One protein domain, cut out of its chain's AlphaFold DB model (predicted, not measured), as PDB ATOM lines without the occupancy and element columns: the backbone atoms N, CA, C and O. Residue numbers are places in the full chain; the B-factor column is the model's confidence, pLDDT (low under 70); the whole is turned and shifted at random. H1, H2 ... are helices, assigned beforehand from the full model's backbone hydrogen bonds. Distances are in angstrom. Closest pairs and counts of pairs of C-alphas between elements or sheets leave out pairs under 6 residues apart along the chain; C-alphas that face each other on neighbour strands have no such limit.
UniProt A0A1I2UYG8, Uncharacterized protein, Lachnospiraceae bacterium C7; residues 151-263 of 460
ATOM      1  N   PHE A 151     473.193 400.600 432.285       97.00
ATOM      2  CA  PHE A 151     472.294 400.852 431.159       97.00
ATOM      3  C   PHE A 151     470.835 400.606 431.563       97.00
ATOM      4  O   PHE A 151     469.959 401.417 431.266       97.00
ATOM      5  N   ALA A 152     470.563 399.510 432.281       96.12
ATOM      6  CA  ALA A 152     469.225 399.229 432.797       96.12
ATOM      7  C   ALA A 152     468.758 400.316 433.781       96.12
ATOM      8  O   ALA A 152     467.581 400.676 433.780       96.12
ATOM      9  N   ASP A 153     469.666 400.870 434.589       97.56
ATOM     10  CA  ASP A 153     469.355 401.998 435.475       97.56
ATOM     11  C   ASP A 153     469.008 403.271 434.698       97.56
ATOM     12  O   ASP A 153     467.975 403.876 434.976       97.56
ATOM     13  N   VAL A 154     469.786 403.621 433.670       97.75
ATOM     14  CA  VAL A 154     469.487 404.760 432.786       97.75
ATOM     15  C   VAL A 154     468.135 404.580 432.107       97.75
ATOM     16  O   VAL A 154     467.316 405.493 432.128       97.75
ATOM     17  N   MET A 155     467.845 403.395 431.560       97.44
ATOM     18  CA  MET A 155     466.524 403.118 430.990       97.44
ATOM     19  C   MET A 155     465.416 403.302 432.033       97.44
ATOM     20  O   MET A 155     464.400 403.932 431.742       97.44
ATOM     21  N   SER A 156     465.624 402.816 433.263       96.62
ATOM     22  CA  SER A 156     464.671 403.021 434.355       96.62
ATOM     23  C   SER A 156     464.469 404.495 434.699       96.62
ATOM     24  O   SER A 156     463.345 404.848 435.062       96.62
ATOM     25  N   ASP A 157     465.507 405.325 434.642       97.38
ATOM     26  CA  ASP A 157     465.388 406.762 434.883       97.38
ATOM     27  C   ASP A 157     464.597 407.429 433.762       97.38
ATOM     28  O   ASP A 157     463.647 408.157 434.039       97.38
ATOM     29  N   LEU A 158     464.908 407.107 432.503       97.19
ATOM     30  CA  LEU A 158     464.204 407.641 431.337       97.19
ATOM     31  C   LEU A 158     462.709 407.300 431.361       97.19
ATOM     32  O   LEU A 158     461.881 408.179 431.134       97.19
ATOM     33  N   TYR A 159     462.337 406.063 431.714       95.81
ATOM     34  CA  TYR A 159     460.924 405.679 431.857       95.81
ATOM     35  C   TYR A 159     460.179 406.499 432.923       95.81
ATOM     36  O   TYR A 159     458.954 406.652 432.831       95.81
ATOM     37  N   LYS A 160     460.895 407.019 433.928       95.94
ATOM     38  CA  LYS A 160     460.331 407.785 435.046       95.94
ATOM     39  C   LYS A 160     460.191 409.273 434.765       95.94
ATOM     40  O   LYS A 160     459.355 409.881 435.429       95.94
ATOM     41  N   ILE A 161     460.933 409.841 433.811       96.25
ATOM     42  CA  ILE A 161     460.852 411.269 433.460       96.25
ATOM     43  C   ILE A 161     459.417 411.620 433.074       96.25
ATOM     44  O   ILE A 161     458.863 411.004 432.172       96.25
ATOM     45  N   ASP A 162     458.815 412.594 433.746       94.12
ATOM     46  CA  ASP A 162     457.501 413.127 433.398       94.12
ATOM     47  C   ASP A 162     457.635 414.115 432.234       94.12
ATOM     48  O   ASP A 162     458.214 415.191 432.387       94.12
ATOM     49  N   ALA A 163     457.150 413.714 431.060       92.12
ATOM     50  CA  ALA A 163     457.326 414.437 429.806       92.12
ATOM     51  C   ALA A 163     456.022 414.500 429.007       92.12
ATOM     52  O   ALA A 163     455.081 413.731 429.228       92.12
ATOM     53  N   LYS A 164     455.966 415.416 428.037       88.50
ATOM     54  CA  LYS A 164     454.825 415.525 427.122       88.50
ATOM     55  C   LYS A 164     454.846 414.405 426.079       88.50
ATOM     56  O   LYS A 164     455.872 413.772 425.830       88.50
ATOM     57  N   ASN A 165     453.700 414.204 425.426       81.25
ATOM     58  CA  ASN A 165     453.521 413.318 424.265       81.25
ATOM     59  C   ASN A 165     453.791 411.830 424.520       81.25
ATOM     60  O   ASN A 165     453.965 411.048 423.587       81.25
ATOM     61  N   GLU A 166     453.785 411.416 425.779       83.69
ATOM     62  CA  GLU A 166     453.800 410.006 426.120       83.69
ATOM     63  C   GLU A 166     452.395 409.429 426.141       83.69
ATOM     64  O   GLU A 166     451.408 410.085 426.483       83.69
ATOM     65  N   SER A 167     452.307 408.156 425.793       82.75
ATOM     66  CA  SER A 167     451.041 407.448 425.704       82.75
ATOM     67  C   SER A 167     451.230 405.995 426.119       82.75
ATOM     68  O   SER A 167     452.309 405.569 426.524       82.75
ATOM     69  N   LYS A 168     450.175 405.189 426.006       80.94
ATOM     70  CA  LYS A 168     450.290 403.745 426.232       80.94
ATOM     71  C   LYS A 168     451.264 403.080 425.245       80.94
ATOM     72  O   LYS A 168     451.900 402.089 425.590       80.94
ATOM     73  N   THR A 169     451.369 403.617 424.029       86.69
ATOM     74  CA  THR A 169     452.223 403.065 422.971       86.69
ATOM     75  C   THR A 169     453.609 403.693 422.933       86.69
ATOM     76  O   THR A 169     454.519 403.060 422.413       86.69
ATOM     77  N   VAL A 170     453.795 404.887 423.498       92.56
ATOM     78  CA  VAL A 170     455.076 405.610 423.544       92.56
ATOM     79  C   VAL A 170     455.546 405.686 424.993       92.56
ATOM     80  O   VAL A 170     455.006 406.462 425.782       92.56
ATOM     81  N   TRP A 171     456.520 404.847 425.351       93.62
ATOM     82  CA  TRP A 171     456.979 404.687 426.738       93.62
ATOM     83  C   TRP A 171     457.986 405.743 427.194       93.62
ATOM     84  O   TRP A 171     458.029 406.044 428.386       93.62
ATOM     85  N   ILE A 172     458.794 406.252 426.263       95.06
ATOM     86  CA  ILE A 172     459.722 407.372 426.436       95.06
ATOM     87  C   ILE A 172     459.536 408.233 425.188       95.06
ATOM     88  O   ILE A 172     459.804 407.762 424.081       95.06
ATOM     89  N   SER A 173     459.041 409.457 425.352       94.62
ATOM     90  CA  SER A 173     458.872 410.389 424.232       94.62
ATOM     91  C   SER A 173     460.185 411.084 423.870       94.62
ATOM     92  O   SER A 173     461.122 411.153 424.673       94.62
ATOM     93  N   LYS A 174     460.244 411.695 422.684       93.69
ATOM     94  CA  LYS A 174     461.338 412.612 422.314       93.69
ATOM     95  C   LYS A 174     461.514 413.746 423.326       93.69
ATOM     96  O   LYS A 174     462.638 414.181 423.560       93.69
ATOM     97  N   ASP A 175     460.429 414.209 423.950       94.75
ATOM     98  CA  ASP A 175     460.485 415.227 425.003       94.75
ATOM     99  C   ASP A 175     461.218 414.712 426.251       94.75
ATOM    100  O   ASP A 175     462.117 415.385 426.755       94.75
ATOM    101  N   ALA A 176     460.943 413.475 426.685       96.19
ATOM    102  CA  ALA A 176     461.679 412.839 427.782       96.19
ATOM    103  C   ALA A 176     463.180 412.714 427.468       96.19
ATOM    104  O   ALA A 176     464.021 413.023 428.315       96.19
ATOM    105  N   VAL A 177     463.525 412.330 426.232       96.12
ATOM    106  CA  VAL A 177     464.923 412.272 425.770       96.12
ATOM    107  C   VAL A 177     465.576 413.657 425.802       96.12
ATOM    108  O   VAL A 177     466.693 413.799 426.293       96.12
ATOM    109  N   ASN A 178     464.879 414.700 425.348       96.19
ATOM    110  CA  ASN A 178     465.386 416.073 425.381       96.19
ATOM    111  C   ASN A 178     465.589 416.584 426.815       96.19
ATOM    112  O   ASN A 178     466.579 417.264 427.090       96.19
ATOM    113  N   ILE A 179     464.685 416.257 427.745       97.31
ATOM    114  CA  ILE A 179     464.849 416.567 429.173       97.31
ATOM    115  C   ILE A 179     466.098 415.872 429.725       97.31
ATOM    116  O   ILE A 179     466.880 416.508 430.437       97.31
ATOM    117  N   ALA A 180     466.323 414.605 429.370       97.62
ATOM    118  CA  ALA A 180     467.515 413.869 429.780       97.62
ATOM    119  C   ALA A 180     468.801 414.501 429.217       97.62
ATOM    120  O   ALA A 180     469.723 414.787 429.978       97.62
ATOM    121  N   LEU A 181     468.840 414.821 427.918       97.81
ATOM    122  CA  LEU A 181     469.974 415.495 427.266       97.81
ATOM    123  C   LEU A 181     470.301 416.846 427.922       97.81
ATOM    124  O   LEU A 181     471.468 417.163 428.164       97.81
ATOM    125  N   LYS A 182     469.275 417.629 428.282       97.69
ATOM    126  CA  LYS A 182     469.431 418.915 428.985       97.69
ATOM    127  C   LYS A 182     470.050 418.780 430.379       97.69
ATOM    128  O   LYS A 182     470.651 419.742 430.854       97.69
ATOM    129  N   ASN A 183     469.936 417.615 431.009       97.88
ATOM    130  CA  ASN A 183     470.345 417.389 432.395       97.88
ATOM    131  C   ASN A 183     471.501 416.391 432.564       97.88
ATOM    132  O   ASN A 183     471.955 416.199 433.686       97.88
ATOM    133  N   SER A 184     471.997 415.793 431.478       98.19
ATOM    134  CA  SER A 184     473.156 414.902 431.484       98.19
ATOM    135  C   SER A 184     474.162 415.337 430.421       98.19
ATOM    136  O   SER A 184     473.916 415.203 429.222       98.19
ATOM    137  N   SER A 185     475.301 415.879 430.856       97.62
ATOM    138  CA  SER A 185     476.433 416.211 429.981       97.62
ATOM    139  C   SER A 185     476.993 414.968 429.298       97.62
ATOM    140  O   SER A 185     477.316 415.009 428.110       97.62
ATOM    141  N   THR A 186     477.040 413.846 430.020       97.94
ATOM    142  CA  THR A 186     477.536 412.580 429.480       97.94
ATOM    143  C   THR A 186     476.625 412.077 428.361       97.94
ATOM    144  O   THR A 186     477.114 411.777 427.272       97.94
ATOM    145  N   LEU A 187     475.302 412.070 428.554       97.81
ATOM    146  CA  LEU A 187     474.355 411.676 427.506       97.81
ATOM    147  C   LEU A 187     474.372 412.656 426.328       97.81
ATOM    148  O   LEU A 187     474.285 412.241 425.176       97.81
ATOM    149  N   ARG A 188     474.536 413.956 426.592       97.69
ATOM    150  CA  ARG A 188     474.614 414.977 425.536       97.69
ATOM    151  C   ARG A 188     475.798 414.786 424.604       97.69
ATOM    152  O   ARG A 188     475.710 415.116 423.429       97.69
ATOM    153  N   SER A 189     476.880 414.189 425.092       97.00
ATOM    154  CA  SER A 189     478.029 413.883 424.244       97.00
ATOM    155  C   SER A 189     477.682 412.957 423.063       97.00
ATOM    156  O   SER A 189     478.459 412.910 422.117       97.00
ATOM    157  N   MET A 190     476.577 412.197 423.115       96.44
ATOM    158  CA  MET A 190     476.085 411.316 422.036       96.44
ATOM    159  C   MET A 190     474.796 411.830 421.373       96.44
ATOM    160  O   MET A 190     474.010 411.053 420.832       96.44
ATOM    161  N   GLU A 191     474.510 413.129 421.494       96.38
ATOM    162  CA  GLU A 191     473.274 413.724 420.984       96.38
ATOM    163  C   GLU A 191     473.075 413.551 419.464       96.38
ATOM    164  O   GLU A 191     471.952 413.199 419.084       96.38
ATOM    165  N   PRO A 192     474.090 413.752 418.594       96.12
ATOM    166  CA  PRO A 192     473.932 413.543 417.154       96.12
ATOM    167  C   PRO A 192     473.517 412.105 416.822       96.12
ATOM    168  O   PRO A 192     472.480 411.886 416.194       96.12
ATOM    169  N   GLU A 193     474.244 411.116 417.345       97.06
ATOM    170  CA  GLU A 193     473.980 409.696 417.101       97.06
ATOM    171  C   GLU A 193     472.630 409.264 417.676       97.06
ATOM    172  O   GLU A 193     471.931 408.427 417.097       97.06
ATOM    173  N   LEU A 194     472.237 409.841 418.817       95.25
ATOM    174  CA  LEU A 194     470.949 409.573 419.443       95.25
ATOM    175  C   LEU A 194     469.790 410.103 418.602       95.25
ATOM    176  O   LEU A 194     468.814 409.378 418.395       95.25
ATOM    177  N   LYS A 195     469.891 411.335 418.096       93.94
ATOM    178  CA  LYS A 195     468.875 411.929 417.215       93.94
ATOM    179  C   LYS A 195     468.745 411.147 415.911       93.94
ATOM    180  O   LYS A 195     467.619 410.843 415.508       93.94
ATOM    181  N   ASP A 196     469.865 410.761 415.310       94.69
ATOM    182  CA  ASP A 196     469.884 409.977 414.075       94.69
ATOM    183  C   ASP A 196     469.283 408.589 414.280       94.69
ATOM    184  O   ASP A 196     468.391 408.180 413.533       94.69
ATOM    185  N   SER A 197     469.680 407.887 415.343       95.31
ATOM    186  CA  SER A 197     469.091 406.588 415.660       95.31
ATOM    187  C   SER A 197     467.593 406.706 415.936       95.31
ATOM    188  O   SER A 197     466.808 405.920 415.406       95.31
ATOM    189  N   ILE A 198     467.158 407.717 416.697       93.06
ATOM    190  CA  ILE A 198     465.728 407.899 416.971       93.06
ATOM    191  C   ILE A 198     464.946 408.148 415.679       93.06
ATOM    192  O   ILE A 198     463.843 407.625 415.512       93.06
ATOM    193  N   LYS A 199     465.519 408.914 414.745       93.06
ATOM    194  CA  LYS A 199     464.925 409.160 413.430       93.06
ATOM    195  C   LYS A 199     464.806 407.873 412.611       93.06
ATOM    196  O   LYS A 199     463.740 407.655 412.040       93.06
ATOM    197  N   ILE A 200     465.844 407.034 412.583       92.25
ATOM    198  CA  ILE A 200     465.861 405.753 411.855       92.25
ATOM    199  C   ILE A 200     464.809 404.795 412.420       92.25
ATOM    200  O   ILE A 200     463.961 404.299 411.684       92.25
ATOM    201  N   TRP A 201     464.823 404.569 413.733       93.12
ATOM    202  CA  TRP A 201     463.921 403.618 414.389       93.12
ATOM    203  C   TRP A 201     462.471 404.109 414.452       93.12
ATOM    204  O   TRP A 201     461.541 403.305 414.422       93.12
ATOM    205  N   GLY A 202     462.266 405.423 414.560       88.25
ATOM    206  CA  GLY A 202     460.942 406.040 414.615       88.25
ATOM    207  C   GLY A 202     460.362 406.422 413.252       88.25
ATOM    208  O   GLY A 202     459.203 406.823 413.196       88.25
ATOM    209  N   GLY A 203     461.141 406.377 412.165       87.31
ATOM    210  CA  GLY A 203     460.716 406.877 410.850       87.31
ATOM    211  C   GLY A 203     460.273 408.347 410.885       87.31
ATOM    212  O   GLY A 203     459.302 408.725 410.238       87.31
ATOM    213  N   GLY A 204     460.914 409.166 411.725       80.38
ATOM    214  CA  GLY A 204     460.500 410.549 411.998       80.38
ATOM    215  C   GLY A 204     459.403 410.714 413.062       80.38
ATOM    216  O   GLY A 204     459.214 411.823 413.563       80.38
ATOM    217  N   GLN A 205     458.750 409.642 413.513       88.88
ATOM    218  CA  GLN A 205     457.739 409.656 414.583       88.88
ATOM    219  C   GLN A 205     458.329 409.279 415.955       88.88
ATOM    220  O   GLN A 205     459.545 409.168 416.111       88.88
ATOM    221  N   GLU A 206     457.475 409.173 416.975       91.88
ATOM    222  CA  GLU A 206     457.835 408.629 418.289       91.88
ATOM    223  C   GLU A 206     458.102 407.121 418.205       91.88
ATOM    224  O   GLU A 206     457.388 406.389 417.512       91.88
ATOM    225  N   ILE A 207     459.101 406.639 418.947       92.75
ATOM    226  CA  ILE A 207     459.397 405.205 419.004       92.75
ATOM    227  C   ILE A 207     458.412 404.523 419.948       92.75
ATOM    228  O   ILE A 207     458.195 404.953 421.083       92.75
ATOM    229  N   LYS A 208     457.824 403.423 419.481       92.06
ATOM    230  CA  LYS A 208     456.828 402.676 420.245       92.06
ATOM    231  C   LYS A 208     457.481 401.708 421.234       92.06
ATOM    232  O   LYS A 208     458.442 401.017 420.901       92.06
ATOM    233  N   GLY A 209     456.902 401.626 422.428       91.25
ATOM    234  CA  GLY A 209     457.170 400.585 423.413       91.25
ATOM    235  C   GLY A 209     458.617 400.497 423.877       91.25
ATOM    236  O   GLY A 209     459.258 401.499 424.201       91.25
ATOM    237  N   ASP A 210     459.128 399.269 423.924       90.31
ATOM    238  CA  ASP A 210     460.482 398.971 424.389       90.31
ATOM    239  C   ASP A 210     461.564 399.222 423.323       90.31
ATOM    240  O   ASP A 210     462.755 399.223 423.651       90.31
ATOM    241  N   LEU A 211     461.175 399.499 422.070       92.94
ATOM    242  CA  LEU A 211     462.096 399.659 420.939       92.94
ATOM    243  C   LEU A 211     463.075 400.821 421.114       92.94
ATOM    244  O   LEU A 211     464.187 400.783 420.590       92.94
ATOM    245  N   ILE A 212     462.712 401.835 421.901       94.19
ATOM    246  CA  ILE A 212     463.604 402.967 422.169       94.19
ATOM    247  C   ILE A 212     464.881 402.540 422.905       94.19
ATOM    248  O   ILE A 212     465.934 403.132 422.682       94.19
ATOM    249  N   SER A 213     464.826 401.468 423.705       94.75
ATOM    250  CA  SER A 213     466.024 400.903 424.341       94.75
ATOM    251  C   SER A 213     467.041 400.419 423.301       94.75
ATOM    252  O   SER A 213     468.241 400.627 423.470       94.75
ATOM    253  N   TRP A 214     466.571 399.839 422.192       95.12
ATOM    254  CA  TRP A 214     467.416 399.403 421.082       95.12
ATOM    255  C   TRP A 214     467.950 400.582 420.276       95.12
ATOM    256  O   TRP A 214     469.125 400.581 419.926       95.12
ATOM    257  N   SER A 215     467.146 401.628 420.074       96.06
ATOM    258  CA  SER A 215     467.622 402.867 419.449       96.06
ATOM    259  C   SER A 215     468.732 403.539 420.269       96.06
ATOM    260  O   SER A 215     469.745 403.950 419.717       96.06
ATOM    261  N   ILE A 216     468.597 403.628 421.596       96.12
ATOM    262  CA  ILE A 216     469.649 404.208 422.450       96.12
ATOM    263  C   ILE A 216     470.930 403.362 422.383       96.12
ATOM    264  O   ILE A 216     472.030 403.910 422.321       96.12
ATOM    265  N   ARG A 217     470.800 402.030 422.336       95.38
ATOM    266  CA  ARG A 217     471.945 401.130 422.137       95.38
ATOM    267  C   ARG A 217     472.599 401.334 420.776       95.38
ATOM    268  O   ARG A 217     473.817 401.430 420.710       95.38
ATOM    269  N   GLN A 218     471.823 401.443 419.702       95.62
ATOM    270  CA  GLN A 218     472.369 401.705 418.370       95.62
ATOM    271  C   GLN A 218     473.138 403.032 418.339       95.62
ATOM    272  O   GLN A 218     474.252 403.069 417.832       95.62
ATOM    273  N   ALA A 219     472.599 404.091 418.948       96.50
ATOM    274  CA  ALA A 219     473.287 405.375 419.069       96.50
ATOM    275  C   ALA A 219     474.631 405.253 419.806       96.50
ATOM    276  O   ALA A 219     475.657 405.728 419.326       96.50
ATOM    277  N   ALA A 220     474.648 404.549 420.941       96.00
ATOM    278  CA  ALA A 220     475.876 404.281 421.681       96.00
ATOM    279  C   ALA A 220     476.882 403.439 420.873       96.00
ATOM    280  O   ALA A 220     478.087 403.680 420.940       96.00
ATOM    281  N   SER A 221     476.398 402.485 420.074       95.75
ATOM    282  CA  SER A 221     477.232 401.706 419.157       95.75
ATOM    283  C   SER A 221     477.843 402.577 418.063       95.75
ATOM    284  O   SER A 221     479.038 402.464 417.812       95.75
ATOM    285  N   ASN A 222     477.055 403.463 417.447       95.19
ATOM    286  CA  ASN A 222     477.511 404.376 416.393       95.19
ATOM    287  C   ASN A 222     478.580 405.344 416.908       95.19
ATOM    288  O   ASN A 222     479.542 405.631 416.204       95.19
ATOM    289  N   LYS A 223     478.459 405.774 418.167       94.75
ATOM    290  CA  LYS A 223     479.485 406.560 418.858       94.75
ATOM    291  C   LYS A 223     480.766 405.762 419.174       94.75
ATOM    292  O   LYS A 223     481.784 406.329 419.570       94.75
ATOM    293  N   GLY A 224     480.732 404.437 419.046       95.00
ATOM    294  CA  GLY A 224     481.848 403.564 419.400       95.00
ATOM    295  C   GLY A 224     482.006 403.360 420.908       95.00
ATOM    296  O   GLY A 224     483.126 403.172 421.383       95.00
ATOM    297  N   LEU A 225     480.909 403.406 421.678       94.31
ATOM    298  CA  LEU A 225     480.939 403.200 423.133       94.31
ATOM    299  C   LEU A 225     481.269 401.746 423.516       94.31
ATOM    300  O   LEU A 225     481.907 401.498 424.538       94.31
ATOM    301  N   TYR A 226     480.853 400.777 422.700       93.19
ATOM    302  CA  TYR A 226     480.991 399.346 422.984       93.19
ATOM    303  C   TYR A 226     482.364 398.774 422.597       93.19
ATOM    304  O   TYR A 226     482.443 397.755 421.916       93.19
ATOM    305  N   LYS A 227     483.451 399.422 423.035       91.50
ATOM    306  CA  LYS A 227     484.823 398.887 422.898       91.50
ATOM    307  C   LYS A 227     485.045 397.697 423.825       91.50
ATOM    308  O   LYS A 227     485.562 396.660 423.427       91.50
ATOM    309  N   ASP A 228     484.602 397.860 425.060       93.38
ATOM    310  CA  ASP A 228     484.582 396.850 426.099       93.38
ATOM    311  C   ASP A 228     483.415 397.148 427.047       93.38
ATOM    312  O   ASP A 228     482.834 398.242 427.040       93.38
ATOM    313  N   ALA A 229     483.041 396.158 427.855       93.56
ATOM    314  CA  ALA A 229     481.876 396.297 428.711       93.56
ATOM    315  C   ALA A 229     482.089 397.383 429.779       93.56
ATOM    316  O   ALA A 229     481.179 398.178 430.017       93.56
ATOM    317  N   LYS A 230     483.273 397.447 430.403       95.06
ATOM    318  CA  LYS A 230     483.567 398.375 431.501       95.06
ATOM    319  C   LYS A 230     483.435 399.826 431.042       95.06
ATOM    320  O   LYS A 230     482.704 400.578 431.681       95.06
ATOM    321  N   THR A 231     484.036 400.180 429.907       95.19
ATOM    322  CA  THR A 231     483.925 401.516 429.300       95.19
ATOM    323  C   THR A 231     482.467 401.912 429.066       95.19
ATOM    324  O   THR A 231     482.046 403.007 429.442       95.19
ATOM    325  N   ALA A 232     481.661 401.007 428.500       95.81
ATOM    326  CA  ALA A 232     480.241 401.269 428.282       95.81
ATOM    327  C   ALA A 232     479.474 401.437 429.602       95.81
ATOM    328  O   ALA A 232     478.660 402.348 429.746       95.81
ATOM    329  N   ASN A 233     479.739 400.585 430.588       96.75
ATOM    330  CA  ASN A 233     479.061 400.619 431.879       96.75
ATOM    331  C   ASN A 233     479.428 401.857 432.708       96.75
ATOM    332  O   ASN A 233     478.550 402.416 433.360       96.75
ATOM    333  N   ASP A 234     480.677 402.322 432.647       96.69
ATOM    334  CA  ASP A 234     481.120 403.558 433.302       96.69
ATOM    335  C   ASP A 234     480.479 404.798 432.658       96.69
ATOM    336  O   ASP A 234     480.047 405.712 433.364       96.69
ATOM    337  N   PHE A 235     480.306 404.806 431.333       97.88
ATOM    338  CA  PHE A 235     479.532 405.851 430.656       97.88
ATOM    339  C   PHE A 235     478.081 405.886 431.149       97.88
ATOM    340  O   PHE A 235     477.596 406.935 431.575       97.88
ATOM    341  N   TRP A 236     477.391 404.739 431.161       97.94
ATOM    342  CA  TRP A 236     476.007 404.675 431.644       97.94
ATOM    343  C   TRP A 236     475.888 404.995 433.132       97.94
ATOM    344  O   TRP A 236     474.902 405.604 433.544       97.94
ATOM    345  N   LYS A 237     476.899 404.657 433.939       98.12
ATOM    346  CA  LYS A 237     476.977 405.052 435.348       98.12
ATOM    347  C   LYS A 237     476.959 406.568 435.494       98.12
ATOM    348  O   LYS A 237     476.181 407.082 436.293       98.12
ATOM    349  N   ASN A 238     477.777 407.279 434.721       98.56
ATOM    350  CA  ASN A 238     477.823 408.739 434.765       98.56
ATOM    351  C   ASN A 238     476.482 409.349 434.341       98.56
ATOM    352  O   ASN A 238     475.960 410.204 435.052       98.56
ATOM    353  N   VAL A 239     475.861 408.839 433.268       98.62
ATOM    354  CA  VAL A 239     474.507 409.262 432.860       98.62
ATOM    355  C   VAL A 239     473.490 409.037 433.986       98.62
ATOM    356  O   VAL A 239     472.748 409.954 434.332       98.62
ATOM    357  N   HIS A 240     473.470 407.847 434.597       98.44
ATOM    358  CA  HIS A 240     472.567 407.526 435.707       98.44
ATOM    359  C   HIS A 240     472.744 408.496 436.883       98.44
ATOM    360  O   HIS A 240     471.768 409.015 437.426       98.44
ATOM    361  N   LEU A 241     473.991 408.763 437.281       98.56
ATOM    362  CA  LEU A 241     474.298 409.660 438.394       98.56
ATOM    363  C   LEU A 241     473.867 411.105 438.100       98.56
ATOM    364  O   LEU A 241     473.214 411.712 438.950       98.56
ATOM    365  N   GLU A 242     474.152 411.618 436.901       98.56
ATOM    366  CA  GLU A 242     473.751 412.962 436.460       98.56
ATOM    367  C   GLU A 242     472.217 413.122 436.453       98.56
ATOM    368  O   GLU A 242     471.682 414.078 437.022       98.56
ATOM    369  N   LEU A 243     471.482 412.158 435.882       98.31
ATOM    370  CA  LEU A 243     470.013 412.189 435.844       98.31
ATOM    371  C   LEU A 243     469.398 412.081 437.245       98.31
ATOM    372  O   LEU A 243     468.456 412.807 437.580       98.31
ATOM    373  N   LYS A 244     469.948 411.211 438.096       97.62
ATOM    374  CA  LYS A 244     469.501 411.050 439.484       97.62
ATOM    375  C   LYS A 244     469.731 412.318 440.300       97.62
ATOM    376  O   LYS A 244     468.874 412.693 441.101       97.62
ATOM    377  N   GLU A 245     470.860 412.992 440.106       97.81
ATOM    378  CA  GLU A 245     471.141 414.279 440.740       97.81
ATOM    379  C   GLU A 245     470.193 415.377 440.238       97.81
ATOM    380  O   GLU A 245     469.632 416.122 441.044       97.81
ATOM    381  N   ALA A 246     469.940 415.444 438.929       97.38
ATOM    382  CA  ALA A 246     468.986 416.385 438.351       97.38
ATOM    383  C   ALA A 246     467.560 416.173 438.886       97.38
ATOM    384  O   ALA A 246     466.854 417.144 439.168       97.38
ATOM    385  N   SER A 247     467.153 414.920 439.104       95.94
ATOM    386  CA  SER A 247     465.880 414.592 439.748       95.94
ATOM    387  C   SER A 247     465.837 415.041 441.213       95.94
ATOM    388  O   SER A 247     464.879 415.697 441.619       95.94
ATOM    389  N   LYS A 248     466.901 414.795 441.995       95.94
ATOM    390  CA  LYS A 248     467.005 415.275 443.389       95.94
ATOM    391  C   LYS A 248     466.932 416.799 443.500       95.94
ATOM    392  O   LYS A 248     466.330 417.310 444.436       95.94
ATOM    393  N   LYS A 249     467.522 417.521 442.543       96.19
ATOM    394  CA  LYS A 249     467.489 418.993 442.467       96.19
ATOM    395  C   LYS A 249     466.177 419.548 441.890       96.19
ATOM    396  O   LYS A 249     466.082 420.750 441.669       96.19
ATOM    397  N   GLY A 250     465.192 418.700 441.583       94.00
ATOM    398  CA  GLY A 250     463.902 419.111 441.019       94.00
ATOM    399  C   GLY A 250     463.945 419.553 439.550       94.00
ATOM    400  O   GLY A 250     462.929 420.005 439.026       94.00
ATOM    401  N   LYS A 251     465.085 419.400 438.859       95.31
ATOM    402  CA  LYS A 251     465.228 419.722 437.427       95.31
ATOM    403  C   LYS A 251     464.525 418.704 436.527       95.31
ATOM    404  O   LYS A 251     464.105 419.042 435.425       95.31
ATOM    405  N   ILE A 252     464.395 417.465 437.003       96.56
ATOM    406  CA  ILE A 252     463.618 416.398 436.368       96.56
ATOM    407  C   ILE A 252     462.468 416.024 437.302       96.56
ATOM    408  O   ILE A 252     462.694 415.575 438.427       96.56
ATOM    409  N   LYS A 253     461.234 416.182 436.821       95.81
ATOM    410  CA  LYS A 253     460.041 415.672 437.503       95.81
ATOM    411  C   LYS A 253     459.854 414.198 437.156       95.81
ATOM    412  O   LYS A 253     459.995 413.821 435.997       95.81
ATOM    413  N   ASN A 254     459.520 413.382 438.154       93.81
ATOM    414  CA  ASN A 254     459.266 411.956 437.965       93.81
ATOM    415  C   ASN A 254     457.771 411.653 438.031       93.81
ATOM    416  O   ASN A 254     457.052 412.171 438.886       93.81
ATOM    417  N   LYS A 255     457.320 410.731 437.183       92.56
ATOM    418  CA  LYS A 255     455.954 410.210 437.193       92.56
ATOM    419  C   LYS A 255     455.692 409.379 438.443       92.56
ATOM    420  O   LYS A 255     456.478 408.493 438.783       92.56
ATOM    421  N   SER A 256     454.506 409.540 439.020       90.56
ATOM    422  CA  SER A 256     453.987 408.622 440.037       90.56
ATOM    423  C   SER A 256     453.333 407.402 439.375       90.56
ATOM    424  O   SER A 256     452.197 407.467 438.899       90.56
ATOM    425  N   ARG A 257     454.081 406.296 439.268       93.19
ATOM    426  CA  ARG A 257     453.625 405.009 438.709       93.19
ATOM    427  C   ARG A 257     454.286 403.835 439.429       93.19
ATOM    428  O   ARG A 257     455.324 403.996 440.066       93.19
ATOM    429  N   ILE A 258     453.708 402.646 439.282       92.31
ATOM    430  CA  ILE A 258     454.254 401.393 439.810       92.31
ATOM    431  C   ILE A 258     455.140 400.755 438.737       92.31
ATOM    432  O   ILE A 258     454.673 400.489 437.629       92.31
ATOM    433  N   TYR A 259     456.408 400.505 439.065       92.19
ATOM    434  CA  TYR A 259     457.390 399.903 438.159       92.19
ATOM    435  C   TYR A 259     457.761 398.504 438.652       92.19
ATOM    436  O   TYR A 259     458.272 398.352 439.758       92.19
ATOM    437  N   PHE A 260     457.527 397.489 437.819       87.31
ATOM    438  CA  PHE A 260     457.856 396.092 438.135       87.31
ATOM    439  C   PHE A 260     459.243 395.669 437.631       87.31
ATOM    440  O   PHE A 260     459.790 394.666 438.080       87.31
ATOM    441  N   THR A 261     459.810 396.409 436.677       89.31
ATOM    442  CA  THR A 261     461.099 396.112 436.041       89.31
ATOM    443  C   THR A 261     461.764 397.398 435.557       89.31
ATOM    444  O   THR A 261     461.089 398.397 435.314       89.31
ATOM    445  N   LYS A 262     463.087 397.360 435.375       91.38
ATOM    446  CA  LYS A 262     463.873 398.438 434.754       91.38
ATOM    447  C   LYS A 262     463.706 398.507 433.226       91.38
ATOM    448  O   LYS A 262     464.154 399.457 432.599       91.38
ATOM    449  N   GLN A 263     463.070 397.499 432.626       89.12
ATOM    450  CA  GLN A 263     462.958 397.329 431.171       89.12
ATOM    451  C   GLN A 263     461.617 397.796 430.582       89.12
ATOM    452  O   GLN A 263     461.363 397.578 429.400       89.12
TER     453      GLN A 263
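Overview. This is residues 151 to 263 of the 460 residues of an uncharacterized protein of Lachnospiraceae bacterium C7 (UniProt A0A1I2UYG8). One long helix, H6, lies along one side of a compact body, with H1 side by side with it and H3 and the end of H2 packed on it. The helical hairpin of H4 and H5 makes a second part, and residues 249 to 263 fold back beyond H6 as a long tail without a named element. The 113 printed residues include six named helices, H1 to H6 in chain order, and no named strand: an all-helix class. The radius of gyration of the C-alphas is 13.1 A and the spans are 36 by 33 by 26 A.

Along the chain. H1, residues 151 to 160, begins at C-alpha 151 (472.294, 400.852, 431.159). H2 is residues 174 to 183 and H3 residues 185 to 188. H4, residues 191 to 202, is 15.9 A long; H5, residues 211 to 222, 16.7 A. H6, residues 229 to 248, spans 28.2 A to C-alpha 248 (467.005, 415.275, 443.389).

Arrangement. H1 touches H6 at a shallow tilt of 25 degrees, the same way; the closest C-alphas, Val 154 and His 240, are 5.1 A apart. H2 touches H6 with residues 242 to 246 of H6 alone, about perpendicular at 89 degrees; C-alphas 183 and 246 are closest, 6.2 A. H3 touches H6; C-alphas 186 and 239 are closest, 5.6 A. H4 and H5, a helical hairpin, touch at a steep tilt of 43 degrees, opposite ways; C-alphas 193 and 219 are closest, 4.8 A. H4 and H6 are apart. In H1, H2, H4, H5 and H6 every O i to N i+4 pair is within hydrogen-bond range; H3 is too short for one.

Size, cuts and confidence. The farthest C-alphas, Lys 227 and Ser 256, are 36.6 A apart. The printed part has no cut, the link from H1 to H2 is long, and no printed residue is under 70 in pLDDT.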